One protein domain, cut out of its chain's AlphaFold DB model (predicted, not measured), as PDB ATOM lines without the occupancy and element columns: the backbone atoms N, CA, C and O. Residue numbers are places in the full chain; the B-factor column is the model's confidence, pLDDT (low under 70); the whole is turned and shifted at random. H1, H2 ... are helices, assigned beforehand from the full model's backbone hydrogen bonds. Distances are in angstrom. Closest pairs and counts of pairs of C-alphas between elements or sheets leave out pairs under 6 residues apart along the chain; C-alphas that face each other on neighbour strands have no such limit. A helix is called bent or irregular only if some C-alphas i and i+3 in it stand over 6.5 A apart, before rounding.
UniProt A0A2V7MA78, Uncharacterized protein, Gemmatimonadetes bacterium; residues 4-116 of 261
ATOM      1  N   GLU A   4     155.861 179.561 115.479       87.38
ATOM      2  CA  GLU A   4     154.614 179.934 114.809       87.38
ATOM      3  C   GLU A   4     153.395 179.810 115.739       87.38
ATOM      4  O   GLU A   4     152.592 180.739 115.842       87.38
ATOM      5  N   GLU A   5     153.286 178.703 116.484       87.31
ATOM      6  CA  GLU A   5     152.237 178.513 117.498       87.31
ATOM      7  C   GLU A   5     152.310 179.594 118.585       87.31
ATOM      8  O   GLU A   5     151.280 180.102 119.034       87.31
ATOM      9  N   PHE A   6     153.524 179.979 118.980       88.12
ATOM     10  CA  PHE A   6     153.768 181.053 119.934       88.12
ATOM     11  C   PHE A   6     153.332 182.420 119.393       88.12
ATOM     12  O   PHE A   6     152.590 183.126 120.071       88.12
ATOM     13  N   ALA A   7     153.693 182.765 118.155       86.38
ATOM     14  CA  ALA A   7     153.274 184.015 117.519       86.38
ATOM     15  C   ALA A   7     151.744 184.096 117.341       86.38
ATOM     16  O   ALA A   7     151.141 185.165 117.467       86.38
ATOM     17  N   ILE A   8     151.075 182.970 117.070       87.00
ATOM     18  CA  ILE A   8     149.606 182.897 117.060       87.00
ATOM     19  C   ILE A   8     149.044 183.152 118.464       87.00
ATOM     20  O   ILE A   8     148.143 183.978 118.612       87.00
ATOM     21  N   ALA A   9     149.574 182.482 119.491       86.31
ATOM     22  CA  ALA A   9     149.119 182.649 120.870       86.31
ATOM     23  C   ALA A   9     149.325 184.086 121.379       86.31
ATOM     24  O   ALA A   9     148.414 184.668 121.963       86.31
ATOM     25  N   GLN A  10     150.474 184.693 121.086       85.06
ATOM     26  CA  GLN A  10     150.779 186.071 121.462       85.06
ATOM     27  C   GLN A  10     149.816 187.070 120.807       85.06
ATOM     28  O   GLN A  10     149.293 187.957 121.483       85.06
ATOM     29  N   ARG A  11     149.506 186.886 119.514       85.88
ATOM     30  CA  ARG A  11     148.501 187.706 118.819       85.88
ATOM     31  C   ARG A  11     147.112 187.560 119.434       85.88
ATOM     32  O   ARG A  11     146.440 188.569 119.614       85.88
ATOM     33  N   LYS A  12     146.699 186.339 119.793       84.25
ATOM     34  CA  LYS A  12     145.416 186.093 120.481       84.25
ATOM     35  C   LYS A  12     145.340 186.790 121.840       84.25
ATOM     36  O   LYS A  12     144.283 187.290 122.207       84.25
ATOM     37  N   LEU A  13     146.450 186.833 122.572       84.06
ATOM     38  CA  LEU A  13     146.537 187.497 123.873       84.06
ATOM     39  C   LEU A  13     146.567 189.028 123.768       84.06
ATOM     40  O   LEU A  13     146.231 189.713 124.735       84.06
ATOM     41  N   GLY A  14     146.996 189.573 122.625       83.62
ATOM     42  CA  GLY A  14     147.211 191.011 122.451       83.62
ATOM     43  C   GLY A  14     148.293 191.568 123.384       83.62
ATOM     44  O   GLY A  14     148.253 192.741 123.752       83.62
ATOM     45  N   TRP A  15     149.223 190.726 123.846       83.56
ATOM     46  CA  TRP A  15     150.289 191.133 124.762       83.56
ATOM     47  C   TRP A  15     151.530 191.550 123.984       83.56
ATOM     48  O   TRP A  15     151.953 190.854 123.063       83.56
ATOM     49  N   SER A  16     152.138 192.666 124.392       86.31
ATOM     50  CA  SER A  16     153.462 193.041 123.900       86.31
ATOM     51  C   SER A  16     154.534 192.100 124.453       86.31
ATOM     52  O   SER A  16     154.309 191.398 125.448       86.31
ATOM     53  N   ASP A  17     155.716 192.109 123.837       85.25
ATOM     54  CA  ASP A  17     156.872 191.349 124.319       85.25
ATOM     55  C   ASP A  17     157.216 191.705 125.771       85.25
ATOM     56  O   ASP A  17     157.555 190.829 126.564       85.25
ATOM     57  N   GLU A  18     157.088 192.980 126.146       86.38
ATOM     58  CA  GLU A  18     157.354 193.473 127.499       86.38
ATOM     59  C   GLU A  18     156.323 192.963 128.503       86.38
ATOM     60  O   GLU A  18     156.687 192.545 129.602       86.38
ATOM     61  N   LYS A  19     155.038 192.962 128.126       85.88
ATOM     62  CA  LYS A  19     153.967 192.457 128.988       85.88
ATOM     63  C   LYS A  19     154.106 190.953 129.207       85.88
ATOM     64  O   LYS A  19     154.016 190.492 130.339       85.88
ATOM     65  N   LEU A  20     154.368 190.199 128.140       85.38
ATOM     66  CA  LEU A  20     154.557 188.751 128.221       85.38
ATOM     67  C   LEU A  20     155.816 188.389 129.026       85.38
ATOM     68  O   LEU A  20     155.795 187.449 129.817       85.38
ATOM     69  N   ALA A  21     156.893 189.163 128.874       86.19
ATOM     70  CA  ALA A  21     158.107 189.015 129.668       86.19
ATOM     71  C   ALA A  21     157.851 189.246 131.166       86.19
ATOM     72  O   ALA A  21     158.311 188.457 131.990       86.19
ATOM     73  N   ALA A  22     157.088 190.287 131.514       85.69
ATOM     74  CA  ALA A  22     156.730 190.587 132.898       85.69
ATOM     75  C   ALA A  22     155.871 189.479 133.528       85.69
ATOM     76  O   ALA A  22     156.175 189.033 134.634       85.69
ATOM     77  N   GLU A  23     154.857 188.993 132.807       81.94
ATOM     78  CA  GLU A  23     153.950 187.942 133.289       81.94
ATOM     79  C   GLU A  23     154.688 186.621 133.546       81.94
ATOM     80  O   GLU A  23     154.491 185.960 134.564       81.94
ATOM     81  N   LEU A  24     155.599 186.257 132.640       82.19
ATOM     82  CA  LEU A  24     156.380 185.023 132.734       82.19
ATOM     83  C   LEU A  24     157.666 185.176 133.563       82.19
ATOM     84  O   LEU A  24     158.407 184.207 133.714       82.19
ATOM     85  N   GLN A  25     157.947 186.371 134.093       84.62
ATOM     86  CA  GLN A  25     159.178 186.701 134.827       84.62
ATOM     87  C   GLN A  25     160.465 186.367 134.047       84.62
ATOM     88  O   GLN A  25     161.478 185.951 134.615       84.62
ATOM     89  N   VAL A  26     160.442 186.565 132.728       86.81
ATOM     90  CA  VAL A  26     161.595 186.394 131.832       86.81
ATOM     91  C   VAL A  26     162.013 187.735 131.230       86.81
ATOM     92  O   VAL A  26     161.317 188.736 131.346       86.81
ATOM     93  N   SER A  27     163.172 187.789 130.569       89.06
ATOM     94  CA  SER A  27     163.581 189.013 129.866       89.06
ATOM     95  C   SER A  27     162.876 189.156 128.502       89.06
ATOM     96  O   SER A  27     162.674 188.144 127.823       89.06
ATOM     97  N   PRO A  28     162.620 190.383 128.006       89.44
ATOM     98  CA  PRO A  28     162.070 190.601 126.660       89.44
ATOM     99  C   PRO A  28     162.924 190.007 125.527       89.44
ATOM    100  O   PRO A  28     162.422 189.696 124.451       89.44
ATOM    101  N   LYS A  29     164.233 189.824 125.755       90.81
ATOM    102  CA  LYS A  29     165.132 189.167 124.795       90.81
ATOM    103  C   LYS A  29     164.814 187.677 124.641       90.81
ATOM    104  O   LYS A  29     164.936 187.143 123.544       90.81
ATOM    105  N   VAL A  30     164.411 187.014 125.726       90.12
ATOM    106  CA  VAL A  30     164.008 185.598 125.703       90.12
ATOM    107  C   VAL A  30     162.705 185.436 124.924       90.12
ATOM    108  O   VAL A  30     162.629 184.562 124.068       90.12
ATOM    109  N   VAL A  31     161.739 186.332 125.150       89.31
ATOM    110  CA  VAL A  31     160.462 186.366 124.419       89.31
ATOM    111  C   VAL A  31     160.678 186.538 122.913       89.31
ATOM    112  O   VAL A  31     160.165 185.742 122.130       89.31
ATOM    113  N   ARG A  32     161.519 187.496 122.501       88.75
ATOM    114  CA  ARG A  32     161.907 187.645 121.087       88.75
ATOM    115  C   ARG A  32     162.581 186.395 120.534       88.75
ATOM    116  O   ARG A  32     162.254 185.944 119.445       88.75
ATOM    117  N   GLY A  33     163.463 185.780 121.321       87.50
ATOM    118  CA  GLY A  33     164.103 184.529 120.931       87.50
ATOM    119  C   GLY A  33     163.115 183.380 120.693       87.50
ATOM    120  O   GLY A  33     163.356 182.553 119.814       87.50
ATOM    121  N   TRP A  34     162.000 183.338 121.427       91.56
ATOM    122  CA  TRP A  34     160.907 182.389 121.196       91.56
ATOM    123  C   TRP A  34     160.096 182.712 119.938       91.56
ATOM    124  O   TRP A  34     159.788 181.793 119.180       91.56
ATOM    125  N   SER A  35     159.796 183.993 119.699       87.12
ATOM    126  CA  SER A  35     159.077 184.462 118.504       87.12
ATOM    127  C   SER A  35     159.834 184.148 117.212       87.12
ATOM    128  O   SER A  35     159.265 183.612 116.265       87.12
ATOM    129  N   ASP A  36     161.147 184.379 117.213       88.94
ATOM    130  CA  ASP A  36     162.001 184.184 116.037       88.94
ATOM    131  C   ASP A  36     162.518 182.735 115.917       88.94
ATOM    132  O   ASP A  36     163.301 182.409 115.025       88.94
ATOM    133  N   GLY A  37     162.134 181.849 116.845       87.69
ATOM    134  CA  GLY A  37     162.516 180.432 116.855       87.69
ATOM    135  C   GLY A  37     163.982 180.143 117.200       87.69
ATOM    136  O   GLY A  37     164.418 178.994 117.122       87.69
ATOM    137  N   THR A  38     164.744 181.157 117.614       91.06
ATOM    138  CA  THR A  38     166.155 181.013 118.020       91.06
ATOM    139  C   THR A  38     166.312 180.324 119.378       91.06
ATOM    140  O   THR A  38     167.345 179.710 119.648       91.06
ATOM    141  N   LEU A  39     165.286 180.392 120.232       89.75
ATOM    142  CA  LEU A  39     165.232 179.732 121.532       89.75
ATOM    143  C   LEU A  39     164.055 178.763 121.603       89.75
ATOM    144  O   LEU A  39     162.938 179.062 121.186       89.75
ATOM    145  N   ARG A  40     164.290 177.608 122.226       90.25
ATOM    146  CA  ARG A  40     163.223 176.660 122.546       90.25
ATOM    147  C   ARG A  40     162.404 177.165 123.735       90.25
ATOM    148  O   ARG A  40     162.967 177.523 124.768       90.25
ATOM    149  N   ILE A  41     161.080 177.097 123.611       89.31
ATOM    150  CA  ILE A  41     160.149 177.444 124.690       89.31
ATOM    151  C   ILE A  41     160.113 176.297 125.715       89.31
ATOM    152  O   ILE A  41     159.867 175.142 125.329       89.31
ATOM    153  N   PRO A  42     160.356 176.565 127.011       88.06
ATOM    154  CA  PRO A  42     160.191 175.567 128.059       88.06
ATOM    155  C   PRO A  42     158.759 175.024 128.097       88.06
ATOM    156  O   PRO A  42     157.793 175.742 127.859       88.06
ATOM    157  N   LYS A  43     158.603 173.734 128.420       85.38
ATOM    158  CA  LYS A  43     157.288 173.069 128.396       85.38
ATOM    159  C   LYS A  43     156.271 173.748 129.320       85.38
ATOM    160  O   LYS A  43     155.116 173.875 128.935       85.38
ATOM    161  N   HIS A  44     156.710 174.160 130.508       83.56
ATOM    162  CA  HIS A  44     155.867 174.853 131.479       83.56
ATOM    163  C   HIS A  44     155.331 176.169 130.905       83.56
ATOM    164  O   HIS A  44     154.124 176.370 130.878       83.56
ATOM    165  N   ASP A  45     156.207 177.007 130.350       86.69
ATOM    166  CA  ASP A  45     155.815 178.311 129.809       86.69
ATOM    167  C   ASP A  45     154.931 178.150 128.573       86.69
ATOM    168  O   ASP A  45     153.910 178.816 128.450       86.69
ATOM    169  N   ALA A  46     155.246 177.183 127.706       88.38
ATOM    170  CA  ALA A  46     154.392 176.818 126.582       88.38
ATOM    171  C   ALA A  46     152.980 176.397 127.028       88.38
ATOM    172  O   ALA A  46     152.001 176.756 126.377       88.38
ATOM    173  N   GLN A  47     152.857 175.641 128.124       88.00
ATOM    174  CA  GLN A  47     151.557 175.271 128.688       88.00
ATOM    175  C   GLN A  47     150.825 176.493 129.245       88.00
ATOM    176  O   GLN A  47     149.646 176.657 128.946       88.00
ATOM    177  N   SER A  48     151.515 177.371 129.978       85.81
ATOM    178  CA  SER A  48     150.930 178.611 130.500       85.81
ATOM    179  C   SER A  48     150.416 179.517 129.387       85.81
ATOM    180  O   SER A  48     149.262 179.933 129.418       85.81
ATOM    181  N   ILE A  49     151.233 179.758 128.360       88.50
ATOM    182  CA  ILE A  49     150.870 180.590 127.208       88.50
ATOM    183  C   ILE A  49     149.675 179.986 126.461       88.50
ATOM    184  O   ILE A  49     148.741 180.704 126.113       88.50
ATOM    185  N   ALA A  50     149.675 178.668 126.229       89.94
ATOM    186  CA  ALA A  50     148.561 177.993 125.565       89.94
ATOM    187  C   ALA A  50     147.268 178.070 126.388       89.94
ATOM    188  O   ALA A  50     146.192 178.263 125.821       89.94
ATOM    189  N   TRP A  51     147.375 177.927 127.712       90.31
ATOM    190  CA  TRP A  51     146.243 178.017 128.626       90.31
ATOM    191  C   TRP A  51     145.626 179.418 128.603       90.31
ATOM    192  O   TRP A  51     144.426 179.552 128.360       90.31
ATOM    193  N   GLU A  52     146.450 180.455 128.755       89.19
ATOM    194  CA  GLU A  52     146.005 181.851 128.733       89.19
ATOM    195  C   GLU A  52     145.416 182.241 127.378       89.19
ATOM    196  O   GLU A  52     144.354 182.862 127.316       89.19
ATOM    197  N   ALA A  53     146.051 181.835 126.273       89.62
ATOM    198  CA  ALA A  53     145.555 182.138 124.934       89.62
ATOM    199  C   ALA A  53     144.182 181.494 124.681       89.62
ATOM    200  O   ALA A  53     143.284 182.148 124.148       89.62
ATOM    201  N   ALA A  54     143.989 180.242 125.106       90.12
ATOM    202  CA  ALA A  54     142.703 179.559 125.000       90.12
ATOM    203  C   ALA A  54     141.634 180.183 125.917       90.12
ATOM    204  O   ALA A  54     140.467 180.266 125.530       90.12
ATOM    205  N   ALA A  55     142.011 180.643 127.113       89.75
ATOM    206  CA  ALA A  55     141.103 181.338 128.021       89.75
ATOM    207  C   ALA A  55     140.679 182.711 127.468       89.75
ATOM    208  O   ALA A  55     139.495 183.052 127.524       89.75
ATOM    209  N   ALA A  56     141.616 183.478 126.905       88.12
ATOM    210  CA  ALA A  56     141.352 184.771 126.280       88.12
ATOM    211  C   ALA A  56     140.452 184.636 125.042       88.12
ATOM    212  O   ALA A  56     139.486 185.382 124.899       88.12
ATOM    213  N   GLU A  57     140.706 183.638 124.192       90.25
ATOM    214  CA  GLU A  57     139.882 183.348 123.015       90.25
ATOM    215  C   GLU A  57     138.427 183.037 123.394       90.25
ATOM    216  O   GLU A  57     137.498 183.580 122.798       90.25
ATOM    217  N   ARG A  58     138.210 182.229 124.440       91.62
ATOM    218  CA  ARG A  58     136.859 181.944 124.951       91.62
ATOM    219  C   ARG A  58     136.182 183.189 125.514       91.62
ATOM    220  O   ARG A  58     134.997 183.380 125.262       91.62
ATOM    221  N   ARG A  59     136.909 184.031 126.262       89.31
ATOM    222  CA  ARG A  59     136.374 185.295 126.806       89.31
ATOM    223  C   ARG A  59     135.919 186.227 125.681       89.31
ATOM    224  O   ARG A  59     134.756 186.617 125.670       89.31
ATOM    225  N   ALA A  60     136.771 186.458 124.684       88.62
ATOM    226  CA  ALA A  60     136.434 187.268 123.513       88.62
ATOM    227  C   ALA A  60     135.246 186.688 122.717       88.62
ATOM    228  O   ALA A  60     134.395 187.423 122.211       88.62
ATOM    229  N   ALA A  61     135.142 185.361 122.621       91.38
ATOM    230  CA  ALA A  61     134.017 184.705 121.961       91.38
ATOM    231  C   ALA A  61     132.695 184.854 122.730       91.38
ATOM    232  O   ALA A  61     131.650 185.057 122.119       91.38
ATOM    233  N   LEU A  62     132.734 184.777 124.062       92.94
ATOM    234  CA  LEU A  62     131.567 185.018 124.913       92.94
ATOM    235  C   LEU A  62     131.104 186.479 124.814       92.94
ATOM    236  O   LEU A  62     129.910 186.733 124.668       92.94
ATOM    237  N   GLU A  63     132.045 187.425 124.833       90.44
ATOM    238  CA  GLU A  63     131.769 188.858 124.672       90.44
ATOM    239  C   GLU A  63     131.175 189.176 123.294       90.44
ATOM    240  O   GLU A  63     130.133 189.824 123.206       90.44
ATOM    241  N   SER A  64     131.779 188.670 122.215       91.56
ATOM    242  CA  SER A  64     131.282 188.880 120.846       91.56
ATOM    243  C   SER A  64     129.938 188.199 120.570       91.56
ATOM    244  O   SER A  64     129.166 188.687 119.749       91.56
ATOM    245  N   ALA A  65     129.616 187.114 121.281       92.38
ATOM    246  CA  ALA A  65     128.291 186.495 121.258       92.38
ATOM    247  C   ALA A  65     127.236 187.277 122.064       92.38
ATOM    248  O   ALA A  65     126.071 186.882 122.082       92.38
ATOM    249  N   GLY A  66     127.623 188.361 122.747       91.75
ATOM    250  CA  GLY A  66     126.733 189.143 123.605       91.75
ATOM    251  C   GLY A  66     126.317 188.412 124.884       91.75
ATOM    252  O   GLY A  66     125.351 188.810 125.537       91.75
ATOM    253  N   LEU A  67     127.022 187.337 125.259       91.12
ATOM    254  CA  LEU A  67     126.718 186.577 126.464       91.12
ATOM    255  C   LEU A  67     127.210 187.344 127.687       91.12
ATOM    256  O   LEU A  67     128.413 187.493 127.920       91.12
ATOM    257  N   ARG A  68     126.252 187.807 128.495       89.44
ATOM    258  CA  ARG A  68     126.519 188.578 129.713       89.44
ATOM    259  C   ARG A  68     127.427 187.815 130.673       89.44
ATOM    260  O   ARG A  68     127.363 186.588 130.780       89.44
ATOM    261  N   GLU A  69     128.273 188.556 131.375       90.44
ATOM    262  CA  GLU A  69     129.026 188.048 132.517       90.44
ATOM    263  C   GLU A  69     128.072 187.779 133.693       90.44
ATOM    264  O   GLU A  69     127.030 188.426 133.830       90.44
ATOM    265  N   CYS A  70     128.383 186.784 134.527       93.56
ATOM    266  CA  CYS A  70     127.603 186.538 135.733       93.56
ATOM    267  C   CYS A  70     128.131 187.428 136.862       93.56
ATOM    268  O   CYS A  70     129.208 187.169 137.396       93.56
ATOM    269  N   GLU A  71     127.357 188.441 137.256       94.75
ATOM    270  CA  GLU A  71     127.734 189.388 138.320       94.75
ATOM    271  C   GLU A  71     128.048 188.699 139.654       94.75
ATOM    272  O   GLU A  71     128.916 189.148 140.398       94.75
ATOM    273  N   TRP A  72     127.389 187.574 139.952       96.88
ATOM    274  CA  TRP A  72     127.705 186.799 141.150       96.88
ATOM    275  C   TRP A  72     129.099 186.172 141.070       96.88
ATOM    276  O   TRP A  72     129.845 186.238 142.041       96.88
ATOM    277  N   VAL A  73     129.465 185.593 139.919       93.62
ATOM    278  CA  VAL A  73     130.800 185.003 139.715       93.62
ATOM    279  C   VAL A  73     131.860 186.093 139.766       93.62
ATOM    280  O   VAL A  73     132.851 185.935 140.464       93.62
ATOM    281  N   LYS A  74     131.607 187.237 139.130       93.62
ATOM    282  CA  LYS A  74     132.487 188.408 139.186       93.62
ATOM    283  C   LYS A  74     132.711 188.910 140.613       93.62
ATOM    284  O   LYS A  74     133.836 189.214 140.999       93.62
ATOM    285  N   ALA A  75     131.648 188.981 141.414       94.25
ATOM    286  CA  ALA A  75     131.752 189.342 142.824       94.25
ATOM    287  C   ALA A  75     132.531 188.285 143.622       94.25
ATOM    288  O   ALA A  75     133.367 188.649 144.442       94.25
ATOM    289  N   TRP A  76     132.294 186.998 143.353       94.62
ATOM    290  CA  TRP A  76     132.999 185.884 143.987       94.62
ATOM    291  C   TRP A  76     134.501 185.878 143.653       94.62
ATOM    292  O   TRP A  76     135.311 185.679 144.548       94.62
ATOM    293  N   GLU A  77     134.891 186.166 142.407       90.75
ATOM    294  CA  GLU A  77     136.299 186.265 141.983       90.75
ATOM    295  C   GLU A  77     137.042 187.430 142.654       90.75
ATOM    296  O   GLU A  77     138.252 187.358 142.867       90.75
ATOM    297  N   ALA A  78     136.322 188.497 143.012       92.31
ATOM    298  CA  ALA A  78     136.867 189.622 143.765       92.31
ATOM    299  C   ALA A  78     136.974 189.346 145.281       92.31
ATOM    300  O   ALA A  78     137.607 190.128 145.998       92.31
ATOM    301  N   GLU A  79     136.369 188.265 145.794       91.69
ATOM    302  CA  GLU A  79     136.500 187.882 147.202       91.69
ATOM    303  C   GLU A  79     137.949 187.433 147.496       91.69
ATOM    304  O   GLU A  79     138.538 186.652 146.746       91.69
ATOM    305  N   PRO A  80     138.561 187.869 148.613       90.00
ATOM    306  CA  PRO A  80     139.867 187.361 149.006       90.00
ATOM    307  C   PRO A  80     139.775 185.877 149.372       90.00
ATOM    308  O   PRO A  80     138.877 185.460 150.110       90.00
ATOM    309  N   LEU A  81     140.763 185.091 148.934       87.94
ATOM    310  CA  LEU A  81     140.821 183.667 149.262       87.94
ATOM    311  C   LEU A  81     140.811 183.437 150.788       87.94
ATOM    312  O   LEU A  81     141.511 184.143 151.532       87.94
ATOM    313  N   PRO A  82     140.072 182.424 151.282       84.56
ATOM    314  CA  PRO A  82     140.053 182.098 152.699       84.56
ATOM    315  C   PRO A  82     141.454 181.792 153.236       84.56
ATOM    316  O   PRO A  82     142.198 180.982 152.689       84.56
ATOM    317  N   LYS A  83     141.806 182.395 154.378       81.81
ATOM    318  CA  LYS A  83     143.119 182.184 155.019       81.81
ATOM    319  C   LYS A  83     143.269 180.806 155.669       81.81
ATOM    320  O   LYS A  83     144.379 180.405 156.013       81.81
ATOM    321  N   ARG A  84     142.160 180.110 155.934       72.50
ATOM    322  CA  ARG A  84     142.152 178.803 156.601       72.50
ATOM    323  C   ARG A  84     141.867 177.725 155.569       72.50
ATOM    324  O   ARG A  84     140.859 177.791 154.881       72.50
ATOM    325  N   THR A  85     142.707 176.695 155.537       73.50
ATOM    326  CA  THR A  85     142.604 175.583 154.579       73.50
ATOM    327  C   THR A  85     141.233 174.906 154.589       73.50
ATOM    328  O   THR A  85     140.704 174.595 153.532       73.50
ATOM    329  N   GLN A  86     140.629 174.741 155.769       78.75
ATOM    330  CA  GLN A  86     139.299 174.136 155.928       78.75
ATOM    331  C   GLN A  86     138.168 174.933 155.246       78.75
ATOM    332  O   GLN A  86     137.142 174.359 154.904       78.75
ATOM    333  N   ASP A  87     138.350 176.241 155.046       82.00
ATOM    334  CA  ASP A  87     137.326 177.116 154.467       82.00
ATOM    335  C   ASP A  87     137.476 177.214 152.932       82.00
ATOM    336  O   ASP A  87     136.581 177.713 152.252       82.00
ATOM    337  N   ILE A  88     138.590 176.716 152.370       82.06
ATOM    338  CA  ILE A  88     138.878 176.740 150.925       82.06
ATOM    339  C   ILE A  88     137.894 175.850 150.162       82.06
ATOM    340  O   ILE A  88     137.322 176.280 149.163       82.06
ATOM    341  N   GLU A  89     137.656 174.628 150.643       85.69
ATOM    342  CA  GLU A  89     136.725 173.691 150.001       85.69
ATOM    343  C   GLU A  89     135.304 174.265 149.951       85.69
ATOM    344  O   GLU A  89     134.665 174.275 148.901       85.69
ATOM    345  N   ALA A  90     134.829 174.831 151.066       87.81
ATOM    346  CA  ALA A  90     133.519 175.472 151.129       87.81
ATOM    347  C   ALA A  90     133.410 176.673 150.172       87.81
ATOM    348  O   ALA A  90     132.356 176.891 149.570       87.81
ATOM    349  N   HIS A  91     134.492 177.437 150.006       89.88
ATOM    350  CA  HIS A  91     134.542 178.573 149.090       89.88
ATOM    351  C   HIS A  91     134.397 178.147 147.620       89.88
ATOM    352  O   HIS A  91     133.589 178.745 146.909       89.88
ATOM    353  N   PHE A  92     135.074 177.079 147.180       90.81
ATOM    354  CA  PHE A  92     134.906 176.538 145.821       90.81
ATOM    355  C   PHE A  92     133.563 175.825 145.622       90.81
ATOM    356  O   PHE A  92     132.925 175.991 144.584       90.81
ATOM    357  N   LYS A  93     133.057 175.124 146.641       92.56
ATOM    358  CA  LYS A  93     131.744 174.464 146.577       92.56
ATOM    359  C   LYS A  93     130.592 175.453 146.366       92.56
ATOM    360  O   LYS A  93     129.610 175.121 145.697       92.56
ATOM    361  N   ARG A  94     130.702 176.679 146.900       94.50
ATOM    362  CA  ARG A  94     129.756 177.773 146.600       94.50
ATOM    363  C   ARG A  94     129.722 178.089 145.103       94.50
ATOM    364  O   ARG A  94     128.632 178.230 144.555       94.50
ATOM    365  N   LEU A  95     130.888 178.187 144.460       93.56
ATOM    366  CA  LEU A  95     130.995 178.455 143.025       93.56
ATOM    367  C   LEU A  95     130.386 177.317 142.202       93.56
ATOM    368  O   LEU A  95     129.547 177.577 141.345       93.56
ATOM    369  N   GLU A  96     130.744 176.066 142.496       93.31
ATOM    370  CA  GLU A  96     130.195 174.890 141.802       93.31
ATOM    371  C   GLU A  96     128.666 174.837 141.898       93.31
ATOM    372  O   GLU A  96     127.973 174.655 140.896       93.31
ATOM    373  N   THR A  97     128.131 175.071 143.101       95.12
ATOM    374  CA  THR A  97     126.682 175.104 143.337       95.12
ATOM    375  C   THR A  97     126.015 176.215 142.526       95.12
ATOM    376  O   THR A  97     124.966 175.995 141.923       95.12
ATOM    377  N   HIS A  98     126.626 177.403 142.475       96.19
ATOM    378  CA  HIS A  98     126.097 178.519 141.700       96.19
ATOM    379  C   HIS A  98     126.106 178.228 140.196       96.19
ATOM    380  O   HIS A  98     125.088 178.432 139.539       96.19
ATOM    381  N   ILE A  99     127.216 177.722 139.647       94.56
ATOM    382  CA  ILE A  99     127.329 177.377 138.220       94.56
ATOM    383  C   ILE A  99     126.249 176.363 137.831       94.56
ATOM    384  O   ILE A  99     125.587 176.534 136.808       94.56
ATOM    385  N   ALA A 100     126.001 175.366 138.685       93.69
ATOM    386  CA  ALA A 100     124.985 174.347 138.451       93.69
ATOM    387  C   ALA A 100     123.545 174.889 138.437       93.69
ATOM    388  O   ALA A 100     122.673 174.250 137.854       93.69
ATOM    389  N   GLN A 101     123.271 176.042 139.055       95.88
ATOM    390  CA  GLN A 101     121.916 176.595 139.215       95.88
ATOM    391  C   GLN A 101     121.676 177.889 138.421       95.88
ATOM    392  O   GLN A 101     120.531 178.267 138.178       95.88
ATOM    393  N   CYS A 102     122.736 178.585 138.016       96.31
ATOM    394  CA  CYS A 102     122.649 179.871 137.339       96.31
ATOM    395  C   CYS A 102     122.468 179.695 135.828       96.31
ATOM    396  O   CYS A 102     123.362 179.200 135.139       96.31
ATOM    397  N   SER A 103     121.348 180.183 135.290       95.44
ATOM    398  CA  SER A 103     121.049 180.122 133.853       95.44
ATOM    399  C   SER A 103     122.122 180.797 132.993       95.44
ATOM    400  O   SER A 103     122.522 180.229 131.978       95.44
ATOM    401  N   THR A 104     122.653 181.947 133.426       94.50
ATOM    402  CA  THR A 104     123.750 182.652 132.741       94.50
ATOM    403  C   THR A 104     125.019 181.802 132.684       94.50
ATOM    404  O   THR A 104     125.657 181.713 131.637       94.50
ATOM    405  N   CYS A 105     125.397 181.144 133.787       94.00
ATOM    406  CA  CYS A 105     126.588 180.290 133.815       94.00
ATOM    407  C   CYS A 105     126.412 179.072 132.903       94.00
ATOM    408  O   CYS A 105     127.288 178.785 132.090       94.00
ATOM    409  N   GLN A 106     125.252 178.419 132.973       95.62
ATOM    410  CA  GLN A 106     124.929 177.273 132.126       95.62
ATOM    411  C   GLN A 106     124.873 177.632 130.636       95.62
ATOM    412  O   GLN A 106     125.208 176.815 129.784       95.62
ATOM    413  N   GLU A 107     124.391 178.823 130.279       95.31
ATOM    414  CA  GLU A 107     124.374 179.295 128.890       95.31
ATOM    415  C   GLU A 107     125.794 179.526 128.360       95.31
ATOM    416  O   GLU A 107     126.142 179.017 127.294       95.31
ATOM    417  N   ARG A 108     126.646 180.204 129.140       94.44
ATOM    418  CA  ARG A 108     128.064 180.409 128.804       94.44
ATOM    419  C   ARG A 108     128.815 179.085 128.683       94.44
ATOM    420  O   ARG A 108     129.587 178.907 127.744       94.44
ATOM    421  N   GLU A 109     128.578 178.146 129.596       93.12
ATOM    422  CA  GLU A 109     129.201 176.820 129.563       93.12
ATOM    423  C   GLU A 109     128.786 176.033 128.317       93.12
ATOM    424  O   GLU A 109     129.644 175.477 127.632       93.12
ATOM    425  N   ARG A 110     127.488 176.036 127.974       94.56
ATOM    426  CA  ARG A 110     126.986 175.419 126.736       94.56
ATOM    427  C   ARG A 110     127.648 176.032 125.505       94.56
ATOM    428  O   ARG A 110     128.190 175.295 124.689       94.56
ATOM    429  N   PHE A 111     127.694 177.361 125.420       95.19
ATOM    430  CA  PHE A 111     128.356 178.052 124.314       95.19
ATOM    431  C   PHE A 111     129.830 177.651 124.174       95.19
ATOM    432  O   PHE A 111     130.289 177.357 123.071       95.19
ATOM    433  N   VAL A 112     130.574 177.611 125.286       94.00
ATOM    434  CA  VAL A 112     131.994 177.239 125.261       94.00
ATOM    435  C   VAL A 112     132.173 175.783 124.844       94.00
ATOM    436  O   VAL A 112     133.006 175.496 123.989       94.00
ATOM    437  N   ARG A 113     131.392 174.867 125.421       93.44
ATOM    438  CA  ARG A 113     131.485 173.431 125.136       93.44
ATOM    439  C   ARG A 113     131.169 173.109 123.677       93.44
ATOM    440  O   ARG A 113     131.814 172.240 123.102       93.44
ATOM    441  N   ASP A 114     130.203 173.804 123.086       94.81
ATOM    442  CA  ASP A 114     129.748 173.512 121.727       94.81
ATOM    443  C   ASP A 114     130.685 174.115 120.655       94.81
ATOM    444  O   ASP A 114     130.657 173.684 119.503       94.81
ATOM    445  N   ARG A 115     131.523 175.105 121.010       92.62
ATOM    446  CA  ARG A 115     132.384 175.830 120.053       92.62
ATOM    447  C   ARG A 115     133.884 175.664 120.246       92.62
ATOM    448  O   ARG A 115     134.635 175.938 119.312       92.62
ATOM    449  N   PHE A 116     134.331 175.248 121.425       92.19
ATOM    450  CA  PHE A 116     135.750 175.158 121.748       92.19
ATOM    451  C   PHE A 116     136.126 173.744 122.187       92.19
ATOM    452  O   PHE A 116     135.336 173.066 122.843       92.19
TER     453      PHE A 116
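AT A GLANCE: This is residues 4 to 116 of the 261 residues of an uncharacterized protein of Gemmatimonadetes bacterium (UniProt A0A2V7MA78). The long helix H4 links two groups of helices in a loose, flat model: one group is the short helices H1, H2 and H3, of which H1 packs slantwise on H4, and the other is H5, H6 and H7, of which H7 packs on residues 58 to 62 of H4 with its residues 108 to 112. In the second group H6 and H7 make an L, H5 runs loosely beside H6 in the opposite direction, and the free tip of the group, residues 83 to 89, sticks out. The printed part has 113 residues with seven named helices, H1 to H7 in that order, and no named strand, and the class is all helix. The whole is loose, with a radius of gyration of the C-alphas of 17.6 A and spans of 49 by 38 by 20 A.

IN THESE COORDINATES: H1 is residues 4 to 13, 14.3 A long, beginning at C-alpha 4 (154.614, 179.934, 114.809). H2 is residues 17 to 23 and H3 residues 28 to 35. H4, the longest helix, is residues 43 to 64 and runs 31.4 A from C-alpha 43 (157.288, 173.069, 128.396). H5 is residues 71 to 77. H6, residues 85 to 101, is 25.8 A long and is neither bent nor irregular, but only just: C-alphas 86 and 89 are 6.5 A apart. H7, residues 103 to 115, is 18.4 A long and ends at C-alpha 115 (132.384, 175.830, 120.053).

HOW THE PARTS SIT: H1 and H4 touch, with C-alphas of Ala 9 and Ala 53 closest at 5.4 A, at a steep tilt of 45 degrees, the same way. H1 also touches H3, closest at the C-alphas of Ala 7 and Ser 35, 5.9 A, at a steep tilt of 59 degrees, opposite ways. H2 touches H3, closest at the C-alphas of Ala 21 and Pro 28, 5.2 A, and only just about perpendicular at 72 degrees. H4, with residues 58 to 62 alone, touches residues 108 to 112 of H7; the closest C-alphas, of Arg 58 and Val 112, are 6.8 A apart, at a steep tilt of 62 degrees, opposite ways. H6 and H7 only just touch, with 3 pairs of C-alphas within 8 A, and only at the corner by their tight link; the closest C-alphas are those of Ile 99 and Cys 105, 5.3 A, and the helices are about perpendicular at 82 degrees. H5 is close to H6 but not clearly touching, with the C-alphas of Val 73 and Leu 95 closest at 7.3 A, at a shallow tilt of 22 degrees, opposite ways. H4 and H6 are apart. Every O i to N i+4 pair is within hydrogen-bond range in H1, H2, H3, H4, H5 and H7, and 10 of 13 in H6.

THE WHOLE: The two C-alphas farthest apart, of Thr 38 and Gln 101, are 49.3 A apart. The printed part has no cut and no long link. The mean pLDDT of the printed part is 89.4, and no printed residue is under 70.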